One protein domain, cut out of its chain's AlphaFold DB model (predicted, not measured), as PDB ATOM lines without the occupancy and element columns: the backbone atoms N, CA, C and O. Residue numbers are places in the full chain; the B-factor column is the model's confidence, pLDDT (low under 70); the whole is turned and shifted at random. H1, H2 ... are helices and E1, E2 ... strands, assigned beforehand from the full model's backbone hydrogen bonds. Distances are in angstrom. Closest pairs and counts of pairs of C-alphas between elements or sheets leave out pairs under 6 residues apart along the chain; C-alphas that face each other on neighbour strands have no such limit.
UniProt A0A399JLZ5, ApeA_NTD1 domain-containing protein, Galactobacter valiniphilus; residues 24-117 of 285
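This is residues 24 to 117 of the 285 residues of the protein "ApeA_NTD1 domain-containing protein" of Galactobacter valiniphilus (UniProt A0A399JLZ5). Little regular structure is here: a two-stranded hairpin, E1 and E2, whose tip, residues 41 to 46, sticks out, one helix, H1, near the end of E2, and a long looping stretch, residues 84 to 117, that folds back on itself. The printed part has 94 residues, with E1, E2 and H1 in that order; the class is mixed, though named elements hold only 33 residues. The whole is loose, radius of gyration of the C-alphas 15.9 A, spanning 43 by 36 by 26 A.

Look first at E1, residues 32 to 38, and E2, residues 50 to 56, an antiparallel hairpin at 154 degrees; N 34 and O 54 are 2.9 A apart, within hydrogen-bond range. In H1, residues 65 to 83, every O i to N i+4 pair is within range. The closest C-alphas of E2 and H1, Leu 55 and His 72, are 6.8 A apart; E1 and H1 are apart.

Find C-alpha 32 at (-30.032, 12.122, -30.850); E1 runs 19.1 A from there, and E2 runs 18.2 A. H1 runs 27.2 A to C-alpha 83 at (-27.311, 29.257, -21.197).

The printed part has no cut. E1 to E2 is a long link. Find pLDDT under 70 at residues 39 to 44 and 99 to 111.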
ATOM      1  N   ARG A  24     -27.469   9.582 -27.599       95.44
ATOM      2  CA  ARG A  24     -28.914   9.371 -27.430       95.44
ATOM      3  C   ARG A  24     -29.499  10.302 -26.365       95.44
ATOM      4  O   ARG A  24     -29.278  10.127 -25.165       95.44
ATOM      5  N   LEU A  25     -30.334  11.244 -26.798       96.56
ATOM      6  CA  LEU A  25     -30.941  12.244 -25.920       96.56
ATOM      7  C   LEU A  25     -32.277  11.760 -25.343       96.56
ATOM      8  O   LEU A  25     -32.488  11.838 -24.136       96.56
ATOM      9  N   ALA A  26     -33.174  11.225 -26.178       96.75
ATOM     10  CA  ALA A  26     -34.473  10.710 -25.742       96.75
ATOM     11  C   ALA A  26     -35.020   9.633 -26.693       96.75
ATOM     12  O   ALA A  26     -34.552   9.463 -27.813       96.75
ATOM     13  N   GLY A  27     -36.024   8.874 -26.239       95.25
ATOM     14  CA  GLY A  27     -36.713   7.889 -27.083       95.25
ATOM     15  C   GLY A  27     -37.703   8.509 -28.075       95.25
ATOM     16  O   GLY A  27     -37.945   7.929 -29.128       95.25
ATOM     17  N   ARG A  28     -38.255   9.691 -27.766       95.12
ATOM     18  CA  ARG A  28     -39.229  10.385 -28.619       95.12
ATOM     19  C   ARG A  28     -38.606  10.684 -29.982       95.12
ATOM     20  O   ARG A  28     -37.595  11.380 -30.037       95.12
ATOM     21  N   LEU A  29     -39.197  10.128 -31.042       96.00
ATOM     22  CA  LEU A  29     -38.688  10.191 -32.419       96.00
ATOM     23  C   LEU A  29     -37.192   9.842 -32.526       96.00
ATOM     24  O   LEU A  29     -36.466  10.468 -33.290       96.00
ATOM     25  N   ASN A  30     -36.710   8.895 -31.710       96.00
ATOM     26  CA  ASN A  30     -35.302   8.488 -31.665       96.00
ATOM     27  C   ASN A  30     -34.309   9.662 -31.564       96.00
ATOM     28  O   ASN A  30     -33.245   9.619 -32.179       96.00
ATOM     29  N   LEU A  31     -34.655  10.700 -30.796       97.44
ATOM     30  CA  LEU A  31     -33.875  11.930 -30.679       97.44
ATOM     31  C   LEU A  31     -32.416  11.681 -30.250       97.44
ATOM     32  O   LEU A  31     -32.142  11.132 -29.173       97.44
ATOM     33  N   ARG A  32     -31.484  12.187 -31.061       97.00
ATOM     34  CA  ARG A  32     -30.032  12.122 -30.850       97.00
ATOM     35  C   ARG A  32     -29.370  13.471 -31.121       97.00
ATOM     36  O   ARG A  32     -29.881  14.273 -31.900       97.00
ATOM     37  N   ALA A  33     -28.222  13.694 -30.492       94.31
ATOM     38  CA  ALA A  33     -27.236  14.648 -30.975       94.31
ATOM     39  C   ALA A  33     -26.179  13.875 -31.764       94.31
ATOM     40  O   ALA A  33     -25.622  12.903 -31.256       94.31
ATOM     41  N   THR A  34     -25.929  14.300 -32.994       91.62
ATOM     42  CA  THR A  34     -24.923  13.710 -33.878       91.62
ATOM     43  C   THR A  34     -23.926  14.785 -34.276       91.62
ATOM     44  O   THR A  34     -24.263  15.973 -34.294       91.62
ATOM     45  N   VAL A  35     -22.692  14.395 -34.565       87.44
ATOM     46  CA  VAL A  35     -21.674  15.305 -35.080       87.44
ATOM     47  C   VAL A  35     -21.400  14.903 -36.517       87.44
ATOM     48  O   VAL A  35     -21.222  13.729 -36.815       87.44
ATOM     49  N   ARG A  36     -21.381  15.875 -37.425       84.19
ATOM     50  CA  ARG A  36     -20.925  15.666 -38.799       84.19
ATOM     51  C   ARG A  36     -19.669  16.473 -39.030       84.19
ATOM     52  O   ARG A  36     -19.646  17.679 -38.783       84.19
ATOM     53  N   GLY A  37     -18.643  15.783 -39.494       77.62
ATOM     54  CA  GLY A  37     -17.419  16.389 -39.966       77.62
ATOM     55  C   GLY A  37     -17.446  16.514 -41.485       77.62
ATOM     56  O   GLY A  37     -17.763  15.545 -42.171       77.62
ATOM     57  N   THR A  38     -17.089  17.682 -42.004       73.00
ATOM     58  CA  THR A  38     -16.870  17.893 -43.436       73.00
ATOM     59  C   THR A  38     -15.373  18.046 -43.675       73.00
ATOM     60  O   THR A  38     -14.728  18.910 -43.073       73.00
ATOM     61  N   ALA A  39     -14.827  17.172 -44.524       66.50
ATOM     62  CA  ALA A  39     -13.462  17.277 -45.015       66.50
ATOM     63  C   ALA A  39     -13.412  18.230 -46.226       66.50
ATOM     64  O   ALA A  39     -14.384  18.291 -46.983       66.50
ATOM     65  N   PRO A  40     -12.309  18.970 -46.404       65.38
ATOM     66  CA  PRO A  40     -12.145  19.880 -47.530       65.38
ATOM     67  C   PRO A  40     -12.153  19.128 -48.862       65.38
ATOM     68  O   PRO A  40     -11.716  17.977 -48.945       65.38
ATOM     69  N   SER A  41     -12.651  19.787 -49.908       63.91
ATOM     70  CA  SER A  41     -12.587  19.248 -51.263       63.91
ATOM     71  C   SER A  41     -11.179  19.432 -51.839       63.91
ATOM     72  O   SER A  41     -10.517  20.436 -51.583       63.91
ATOM     73  N   TRP A  42     -10.715  18.482 -52.657       61.84
ATOM     74  CA  TRP A  42      -9.399  18.550 -53.318       61.84
ATOM     75  C   TRP A  42      -9.250  19.725 -54.305       61.84
ATOM     76  O   TRP A  42      -8.176  19.917 -54.867       61.84
ATOM     77  N   GLN A  43     -10.326  20.476 -54.556       66.19
ATOM     78  CA  GLN A  43     -10.381  21.575 -55.523       66.19
ATOM     79  C   GLN A  43     -10.263  22.963 -54.871       66.19
ATOM     80  O   GLN A  43     -10.187  23.959 -55.586       66.19
ATOM     81  N   GLU A  44     -10.252  23.052 -53.538       69.75
ATOM     82  CA  GLU A  44     -10.164  24.324 -52.817       69.75
ATOM     83  C   GLU A  44      -8.710  24.703 -52.501       69.75
ATOM     84  O   GLU A  44      -7.898  23.872 -52.101       69.75
ATOM     85  N   SER A  45      -8.378  25.989 -52.654       73.56
ATOM     86  CA  SER A  45      -7.065  26.552 -52.299       73.56
ATOM     87  C   SER A  45      -6.865  26.731 -50.787       73.56
ATOM     88  O   SER A  45      -5.750  27.002 -50.343       73.56
ATOM     89  N   GLU A  46      -7.929  26.567 -49.994       75.06
ATOM     90  CA  GLU A  46      -7.923  26.584 -48.531       75.06
ATOM     91  C   GLU A  46      -8.429  25.237 -47.994       75.06
ATOM     92  O   GLU A  46      -9.495  24.755 -48.367       75.06
ATOM     93  N   VAL A  47      -7.685  24.643 -47.061       73.25
ATOM     94  CA  VAL A  47      -8.073  23.404 -46.375       73.25
ATOM     95  C   VAL A  47      -8.796  23.774 -45.080       73.25
ATOM     96  O   VAL A  47      -8.158  24.113 -44.081       73.25
ATOM     97  N   ARG A  48     -10.134  23.699 -45.071       74.88
ATOM     98  CA  ARG A  48     -10.949  23.964 -43.875       74.88
ATOM     99  C   ARG A  48     -11.663  22.713 -43.375       74.88
ATOM    100  O   ARG A  48     -12.530  22.163 -44.045       74.88
ATOM    101  N   TYR A  49     -11.367  22.321 -42.138       73.94
ATOM    102  CA  TYR A  49     -12.117  21.287 -41.428       73.94
ATOM    103  C   TYR A  49     -13.257  21.928 -40.644       73.94
ATOM    104  O   TYR A  49     -13.042  22.852 -39.857       73.94
ATOM    105  N   THR A  50     -14.477  21.435 -40.844       76.00
ATOM    106  CA  THR A  50     -15.644  21.888 -40.078       76.00
ATOM    107  C   THR A  50     -16.342  20.712 -39.421       76.00
ATOM    108  O   THR A  50     -16.562  19.675 -40.035       76.00
ATOM    109  N   SER A  51     -16.701  20.897 -38.154       79.38
ATOM    110  CA  SER A  51     -17.532  19.978 -37.385       79.38
ATOM    111  C   SER A  51     -18.816  20.701 -36.998       79.38
ATOM    112  O   SER A  51     -18.780  21.857 -36.564       79.38
ATOM    113  N   ARG A  52     -19.959  20.041 -37.192       83.44
ATOM    114  CA  ARG A  52     -21.282  20.556 -36.828       83.44
ATOM    115  C   ARG A  52     -21.994  19.558 -35.933       83.44
ATOM    116  O   ARG A  52     -22.193  18.410 -36.318       83.44
ATOM    117  N   THR A  53     -22.441  20.026 -34.773       85.94
ATOM    118  CA  THR A  53     -23.379  19.279 -33.933       85.94
ATOM    119  C   THR A  53     -24.798  19.514 -34.430       85.94
ATOM    120  O   THR A  53     -25.230  20.655 -34.594       85.94
ATOM    121  N   LEU A  54     -25.528  18.430 -34.650       91.19
ATOM    122  CA  LEU A  54     -26.878  18.411 -35.193       91.19
ATOM    123  C   LEU A  54     -27.811  17.714 -34.205       91.19
ATOM    124  O   LEU A  54     -27.433  16.749 -33.540       91.19
ATOM    125  N   LEU A  55     -29.052  18.188 -34.141       94.69
ATOM    126  CA  LEU A  55     -30.144  17.454 -33.516       94.69
ATOM    127  C   LEU A  55     -30.834  16.633 -34.597       94.69
ATOM    128  O   LEU A  55     -31.279  17.187 -35.600       94.69
ATOM    129  N   GLN A  56     -30.919  15.327 -34.381       95.56
ATOM    130  CA  GLN A  56     -31.533  14.405 -35.322       95.56
ATOM    131  C   GLN A  56     -32.688  13.667 -34.658       95.56
ATOM    132  O   GLN A  56     -32.569  13.140 -33.550       95.56
ATOM    133  N   THR A  57     -33.802  13.605 -35.374       96.56
ATOM    134  CA  THR A  57     -34.945  12.742 -35.086       96.56
ATOM    135  C   THR A  57     -35.127  11.769 -36.246       96.56
ATOM    136  O   THR A  57     -34.776  12.073 -37.383       96.56
ATOM    137  N   TYR A  58     -35.631  10.574 -35.953       94.31
ATOM    138  CA  TYR A  58     -35.785   9.488 -36.913       94.31
ATOM    139  C   TYR A  58     -37.011   8.633 -36.589       94.31
ATOM    140  O   TYR A  58     -37.279   8.303 -35.429       94.31
ATOM    141  N   THR A  59     -37.728   8.234 -37.632       93.75
ATOM    142  CA  THR A  59     -38.913   7.382 -37.555       93.75
ATOM    143  C   THR A  59     -38.977   6.482 -38.783       93.75
ATOM    144  O   THR A  59     -38.640   6.908 -39.882       93.75
ATOM    145  N   THR A  60     -39.424   5.242 -38.591       90.94
ATOM    146  CA  THR A  60     -39.721   4.304 -39.685       90.94
ATOM    147  C   THR A  60     -41.170   4.413 -40.160       90.94
ATOM    148  O   THR A  60     -41.488   4.010 -41.275       90.94
ATOM    149  N   SER A  61     -42.057   4.968 -39.327       89.12
ATOM    150  CA  SER A  61     -43.437   5.299 -39.689       89.12
ATOM    151  C   SER A  61     -43.529   6.734 -40.193       89.12
ATOM    152  O   SER A  61     -42.836   7.603 -39.661       89.12
ATOM    153  N   GLU A  62     -44.436   6.999 -41.129       88.50
ATOM    154  CA  GLU A  62     -44.745   8.358 -41.583       88.50
ATOM    155  C   GLU A  62     -45.204   9.236 -40.410       88.50
ATOM    156  O   GLU A  62     -45.963   8.798 -39.539       88.50
ATOM    157  N   ARG A  63     -44.681  10.464 -40.358       89.81
ATOM    158  CA  ARG A  63     -44.969  11.475 -39.334       89.81
ATOM    159  C   ARG A  63     -45.004  12.851 -39.972       89.81
ATOM    160  O   ARG A  63     -44.300  13.100 -40.948       89.81
ATOM    161  N   ASP A  64     -45.792  13.742 -39.382       90.12
ATOM    162  CA  ASP A  64     -45.792  15.141 -39.784       90.12
ATOM    163  C   ASP A  64     -44.435  15.776 -39.442       90.12
ATOM    164  O   ASP A  64     -43.904  15.633 -38.336       90.12
ATOM    165  N   TRP A  65     -43.884  16.524 -40.394       88.38
ATOM    166  CA  TRP A  65     -42.703  17.358 -40.207       88.38
ATOM    167  C   TRP A  65     -42.803  18.272 -38.973       88.38
ATOM    168  O   TRP A  65     -41.816  18.495 -38.265       88.38
ATOM    169  N   ALA A  66     -44.002  18.774 -38.665       90.50
ATOM    170  CA  ALA A  66     -44.255  19.605 -37.496       90.50
ATOM    171  C   ALA A  66     -43.930  18.889 -36.171       90.50
ATOM    172  O   ALA A  66     -43.447  19.538 -35.238       90.50
ATOM    173  N   GLU A  67     -44.117  17.567 -36.091       93.19
ATOM    174  CA  GLU A  67     -43.782  16.780 -34.897       93.19
ATOM    175  C   GLU A  67     -42.267  16.742 -34.659       93.19
ATOM    176  O   GLU A  67     -41.802  16.946 -33.533       93.19
ATOM    177  N   HIS A  68     -41.483  16.560 -35.725       93.81
ATOM    178  CA  HIS A  68     -40.020  16.614 -35.671       93.81
ATOM    179  C   HIS A  68     -39.540  17.998 -35.220       93.81
ATOM    180  O   HIS A  68     -38.746  18.127 -34.278       93.81
ATOM    181  N   LEU A  69     -40.089  19.053 -35.832       92.94
ATOM    182  CA  LEU A  69     -39.763  20.428 -35.467       92.94
ATOM    183  C   LEU A  69     -40.131  20.763 -34.021       92.94
ATOM    184  O   LEU A  69     -39.409  21.530 -33.384       92.94
ATOM    185  N   GLN A  70     -41.221  20.213 -33.481       93.19
ATOM    186  CA  GLN A  70     -41.606  20.439 -32.087       93.19
ATOM    187  C   GLN A  70     -40.539  19.907 -31.123       93.19
ATOM    188  O   GLN A  70     -40.152  20.615 -30.191       93.19
ATOM    189  N   VAL A  71     -40.014  18.702 -31.373       95.62
ATOM    190  CA  VAL A  71     -38.933  18.118 -30.561       95.62
ATOM    191  C   VAL A  71     -37.658  18.952 -30.678       95.62
ATOM    192  O   VAL A  71     -37.021  19.253 -29.666       95.62
ATOM    193  N   HIS A  72     -37.304  19.392 -31.888       95.19
ATOM    194  CA  HIS A  72     -36.127  20.237 -32.090       95.19
ATOM    195  C   HIS A  72     -36.277  21.580 -31.361       95.19
ATOM    196  O   HIS A  72     -35.355  21.998 -30.659       95.19
ATOM    197  N   ARG A  73     -37.436  22.251 -31.466       94.19
ATOM    198  CA  ARG A  73     -37.713  23.513 -30.751       94.19
ATOM    199  C   ARG A  73     -37.619  23.335 -29.245       94.19
ATOM    200  O   ARG A  73     -36.999  24.167 -28.594       94.19
ATOM    201  N   ALA A  74     -38.160  22.240 -28.713       96.31
ATOM    202  CA  ALA A  74     -38.023  21.931 -27.297       96.31
ATOM    203  C   ALA A  74     -36.542  21.818 -26.904       96.31
ATOM    204  O   ALA A  74     -36.135  22.408 -25.909       96.31
ATOM    205  N   MET A  75     -35.705  21.142 -27.693       96.38
ATOM    206  CA  MET A  75     -34.265  21.067 -27.412       96.38
ATOM    207  C   MET A  75     -33.555  22.419 -27.504       96.38
ATOM    208  O   MET A  75     -32.735  22.735 -26.644       96.38
ATOM    209  N   ARG A  76     -33.888  23.248 -28.497       94.25
ATOM    210  CA  ARG A  76     -33.396  24.631 -28.572       94.25
ATOM    211  C   ARG A  76     -33.771  25.402 -27.309       94.25
ATOM    212  O   ARG A  76     -32.927  26.062 -26.719       94.25
ATOM    213  N   ASP A  77     -35.019  25.294 -26.876       96.00
ATOM    214  CA  ASP A  77     -35.513  25.990 -25.694       96.00
ATOM    215  C   ASP A  77     -34.846  25.477 -24.402       96.00
ATOM    216  O   ASP A  77     -34.546  26.281 -23.523       96.00
ATOM    217  N   LEU A  78     -34.479  24.190 -24.320       97.31
ATOM    218  CA  LEU A  78     -33.657  23.662 -23.223       97.31
ATOM    219  C   LEU A  78     -32.295  24.362 -23.151       97.31
ATOM    220  O   LEU A  78     -31.863  24.775 -22.075       97.31
ATOM    221  N   LEU A  79     -31.634  24.524 -24.301       94.31
ATOM    222  CA  LEU A  79     -30.349  25.221 -24.392       94.31
ATOM    223  C   LEU A  79     -30.488  26.699 -24.009       94.31
ATOM    224  O   LEU A  79     -29.629  27.234 -23.310       94.31
ATOM    225  N   ARG A  80     -31.596  27.342 -24.397       94.69
ATOM    226  CA  ARG A  80     -31.915  28.721 -23.998       94.69
ATOM    227  C   ARG A  80     -32.079  28.856 -22.490       94.69
ATOM    228  O   ARG A  80     -31.581  29.822 -21.932       94.69
ATOM    229  N   ILE A  81     -32.699  27.893 -21.807       97.06
ATOM    230  CA  ILE A  81     -32.785  27.889 -20.335       97.06
ATOM    231  C   ILE A  81     -31.413  27.656 -19.696       97.06
ATOM    232  O   ILE A  81     -31.034  28.362 -18.753       97.06
ATOM    233  N   ALA A  82     -30.657  26.686 -20.215       96.19
ATOM    234  CA  ALA A  82     -29.347  26.334 -19.688       96.19
ATOM    235  C   ALA A  82     -28.369  27.512 -19.793       96.19
ATOM    236  O   ALA A  82     -27.739  27.857 -18.802       96.19
ATOM    237  N   ILE A  83     -28.290  28.184 -20.940       93.56
ATOM    238  CA  ILE A  83     -27.311  29.257 -21.197       93.56
ATOM    239  C   ILE A  83     -27.875  30.652 -20.866       93.56
ATOM    240  O   ILE A  83     -27.119  31.569 -20.569       93.56
ATOM    241  N   TRP A  84     -29.201  30.808 -20.865       94.44
ATOM    242  CA  TRP A  84     -29.909  32.090 -20.745       94.44
ATOM    243  C   TRP A  84     -29.524  33.112 -21.815       94.44
ATOM    244  O   TRP A  84     -29.204  34.265 -21.535       94.44
ATOM    245  N   LYS A  85     -29.560  32.663 -23.070       91.62
ATOM    246  CA  LYS A  85     -29.296  33.483 -24.254       91.62
ATOM    247  C   LYS A  85     -30.269  33.152 -25.383       91.62
ATOM    248  O   LYS A  85     -30.814  32.043 -25.411       91.62
ATOM    249  N   PRO A  86     -30.470  34.072 -26.339       89.44
ATOM    250  CA  PRO A  86     -31.110  33.731 -27.600       89.44
ATOM    251  C   PRO A  86     -30.312  32.617 -28.291       89.44
ATOM    252  O   PRO A  86     -29.109  32.747 -28.509       89.44
ATOM    253  N   VAL A  87     -30.979  31.515 -28.629       89.38
ATOM    254  CA  VAL A  87     -30.409  30.417 -29.423       89.38
ATOM    255  C   VAL A  87     -31.360  30.168 -30.582       89.38
ATOM    256  O   VAL A  87     -32.560  29.988 -30.364       89.38
ATOM    257  N   ALA A  88     -30.821  30.151 -31.796       89.25
ATOM    258  CA  ALA A  88     -31.555  29.937 -33.036       89.25
ATOM    259  C   ALA A  88     -31.045  28.687 -33.764       89.25
ATOM    260  O   ALA A  88     -29.966  28.173 -33.469       89.25
ATOM    261  N   PHE A  89     -31.830  28.195 -34.721       90.69
ATOM    262  CA  PHE A  89     -31.348  27.170 -35.645       90.69
ATOM    263  C   PHE A  89     -30.531  27.813 -36.768       90.69
ATOM    264  O   PHE A  89     -30.900  28.874 -37.268       90.69
ATOM    265  N   LEU A  90     -29.464  27.128 -37.187       89.19
ATOM    266  CA  LEU A  90     -28.676  27.495 -38.369       89.19
ATOM    267  C   LEU A  90     -29.273  26.958 -39.672       89.19
ATOM    268  O   LEU A  90     -28.953  27.472 -40.736       89.19
ATOM    269  N   GLY A  91     -30.081  25.902 -39.595       90.38
ATOM    270  CA  GLY A  91     -30.556  25.140 -40.743       90.38
ATOM    271  C   GLY A  91     -31.354  23.928 -40.312       90.38
ATOM    272  O   GLY A  91     -31.269  23.491 -39.161       90.38
ATOM    273  N   HIS A  92     -32.125  23.406 -41.257       92.69
ATOM    274  CA  HIS A  92     -32.817  22.129 -41.149       92.69
ATOM    275  C   HIS A  92     -32.490  21.323 -42.396       92.69
ATOM    276  O   HIS A  92     -32.451  21.867 -43.498       92.69
ATOM    277  N   GLU A  93     -32.272  20.032 -42.215       92.12
ATOM    278  CA  GLU A  93     -32.056  19.089 -43.302       92.12
ATOM    279  C   GLU A  93     -32.971  17.887 -43.085       92.12
ATOM    280  O   GLU A  93     -33.284  17.531 -41.944       92.12
ATOM    281  N   VAL A  94     -33.393  17.261 -44.176       90.56
ATOM    282  CA  VAL A  94     -34.238  16.067 -44.156       90.56
ATOM    283  C   VAL A  94     -33.703  15.035 -45.135       90.56
ATOM    284  O   VAL A  94     -33.121  15.373 -46.164       90.56
ATOM    285  N   THR A  95     -33.891  13.765 -44.813       89.00
ATOM    286  CA  THR A  95     -33.603  12.653 -45.712       89.00
ATOM    287  C   THR A  95     -34.641  11.556 -45.507       89.00
ATOM    288  O   THR A  95     -35.320  11.528 -44.477       89.00
ATOM    289  N   SER A  96     -34.773  10.669 -46.488       84.75
ATOM    290  CA  SER A  96     -35.701   9.544 -46.464       84.75
ATOM    291  C   SER A  96     -34.977   8.278 -46.896       84.75
ATOM    292  O   SER A  96     -34.379   8.235 -47.969       84.75
ATOM    293  N   ASP A  97     -35.100   7.213 -46.102       81.44
ATOM    294  CA  ASP A  97     -34.537   5.900 -46.442       81.44
ATOM    295  C   ASP A  97     -35.196   5.283 -47.692       81.44
ATOM    296  O   ASP A  97     -34.637   4.366 -48.298       81.44
ATOM    297  N   LYS A  98     -36.379   5.785 -48.086       78.06
ATOM    298  CA  LYS A  98     -37.085   5.394 -49.318       78.06
ATOM    299  C   LYS A  98     -36.534   6.118 -50.553       78.06
ATOM    300  O   LYS A  98     -36.612   5.584 -51.654       78.06
ATOM    301  N   GLU A  99     -35.954   7.303 -50.379       69.25
ATOM    302  CA  GLU A  99     -35.392   8.124 -51.457       69.25
ATOM    303  C   GLU A  99     -33.875   7.910 -51.553       69.25
ATOM    304  O   GLU A  99     -33.073   8.837 -51.426       69.25
ATOM    305  N   LYS A 100     -33.446   6.663 -51.782       59.75
ATOM    306  CA  LYS A 100     -32.038   6.382 -52.090       59.75
ATOM    307  C   LYS A 100     -31.743   6.872 -53.502       59.75
ATOM    308  O   LYS A 100     -31.975   6.165 -54.479       59.75
ATOM    309  N   THR A 101     -31.230   8.091 -53.629       53.00
ATOM    310  CA  THR A 101     -30.573   8.486 -54.875       53.00
ATOM    311  C   THR A 101     -29.221   7.784 -54.896       53.00
ATOM    312  O   THR A 101     -28.390   8.034 -54.028       53.00
ATOM    313  N   ALA A 102     -29.002   6.873 -55.846       48.97
ATOM    314  CA  ALA A 102     -27.696   6.258 -56.039       48.97
ATOM    315  C   ALA A 102     -26.690   7.354 -56.421       48.97
ATOM    316  O   ALA A 102     -26.648   7.799 -57.569       48.97
ATOM    317  N   ILE A 103     -25.897   7.824 -55.459       53.50
ATOM    318  CA  ILE A 103     -24.669   8.543 -55.780       53.50
ATOM    319  C   ILE A 103     -23.787   7.494 -56.456       53.50
ATOM    320  O   ILE A 103     -23.434   6.502 -55.826       53.50
ATOM    321  N   LYS A 104     -23.508   7.657 -57.755       43.62
ATOM    322  CA  LYS A 104     -22.549   6.811 -58.477       43.62
ATOM    323  C   LYS A 104     -21.173   7.013 -57.842       43.62
ATOM    324  O   LYS A 104     -20.458   7.947 -58.180       43.62
ATOM    325  N   SER A 105     -20.865   6.163 -56.883       46.75
ATOM    326  CA  SER A 105     -19.604   6.047 -56.168       46.75
ATOM    327  C   SER A 105     -19.413   4.552 -55.925       46.75
ATOM    328  O   SER A 105     -20.397   3.865 -55.657       46.75
ATOM    329  N   ASP A 106     -18.184   4.041 -55.995       46.19
ATOM    330  CA  ASP A 106     -17.832   2.636 -55.686       46.19
ATOM    331  C   ASP A 106     -18.006   2.282 -54.188       46.19
ATOM    332  O   ASP A 106     -17.426   1.333 -53.666       46.19
ATOM    333  N   THR A 107     -18.808   3.058 -53.464       51.78
ATOM    334  CA  THR A 107     -19.108   2.921 -52.042       51.78
ATOM    335  C   THR A 107     -20.614   3.005 -51.826       51.78
ATOM    336  O   THR A 107     -21.334   3.606 -52.624       51.78
ATOM    337  N   GLU A 108     -21.094   2.344 -50.769       48.19
ATOM    338  CA  GLU A 108     -22.516   2.173 -50.455       48.19
ATOM    339  C   GLU A 108     -23.355   3.452 -50.663       48.19
ATOM    340  O   GLU A 108     -22.892   4.554 -50.352       48.19
ATOM    341  N   PRO A 109     -24.607   3.332 -51.154       52.09
ATOM    342  CA  PRO A 109     -25.466   4.481 -51.413       52.09
ATOM    343  C   PRO A 109     -25.660   5.318 -50.142       52.09
ATOM    344  O   PRO A 109     -26.312   4.886 -49.192       52.09
ATOM    345  N   GLN A 110     -25.107   6.532 -50.142       58.91
ATOM    346  CA  GLN A 110     -25.260   7.485 -49.046       58.91
ATOM    347  C   GLN A 110     -26.621   8.185 -49.126       58.91
ATOM    348  O   GLN A 110     -27.063   8.596 -50.202       58.91
ATOM    349  N   SER A 111     -27.284   8.357 -47.980       67.88
ATOM    350  CA  SER A 111     -28.537   9.111 -47.896       67.88
ATOM    351  C   SER A 111     -28.319  10.571 -48.300       67.88
ATOM    352  O   SER A 111     -27.463  11.264 -47.744       67.88
ATOM    353  N   ARG A 112     -29.123  11.062 -49.248       79.69
ATOM    354  CA  ARG A 112     -29.100  12.467 -49.662       79.69
ATOM    355  C   ARG A 112     -29.829  13.316 -48.621       79.69
ATOM    356  O   ARG A 112     -31.041  13.188 -48.455       79.69
ATOM    357  N   TRP A 113     -29.098  14.188 -47.935       86.25
ATOM    358  CA  TRP A 113     -29.680  15.207 -47.061       86.25
ATOM    359  C   TRP A 113     -30.078  16.428 -47.891       86.25
ATOM    360  O   TRP A 113     -29.259  17.003 -48.606       86.25
ATOM    361  N   CYS A 114     -31.349  16.800 -47.816       87.81
ATOM    362  CA  CYS A 114     -31.926  17.941 -48.512       87.81
ATOM    363  C   CYS A 114     -32.146  19.086 -47.525       87.81
ATOM    364  O   CYS A 114     -32.735  18.888 -46.461       87.81
ATOM    365  N   GLU A 115     -31.704  20.287 -47.886       91.06
ATOM    366  CA  GLU A 115     -31.966  21.495 -47.105       91.06
ATOM    367  C   GLU A 115     -33.473  21.799 -47.061       91.06
ATOM    368  O   GLU A 115     -34.163  21.772 -48.084       91.06
ATOM    369  N   VAL A 116     -33.979  22.138 -45.877       90.06
ATOM    370  CA  VAL A 116     -35.369  22.549 -45.673       90.06
ATOM    371  C   VAL A 116     -35.443  24.065 -45.521       90.06
ATOM    372  O   VAL A 116     -35.008  24.636 -44.519       90.06
ATOM    373  N   LYS A 117     -36.087  24.722 -46.490       88.19
ATOM    374  CA  LYS A 117     -36.385  26.157 -46.431       88.19
ATOM    375  C   LYS A 117     -37.646  26.390 -45.603       88.19
ATOM    376  O   LYS A 117     -38.738  25.992 -45.995       88.19
TER     377      LYS A 117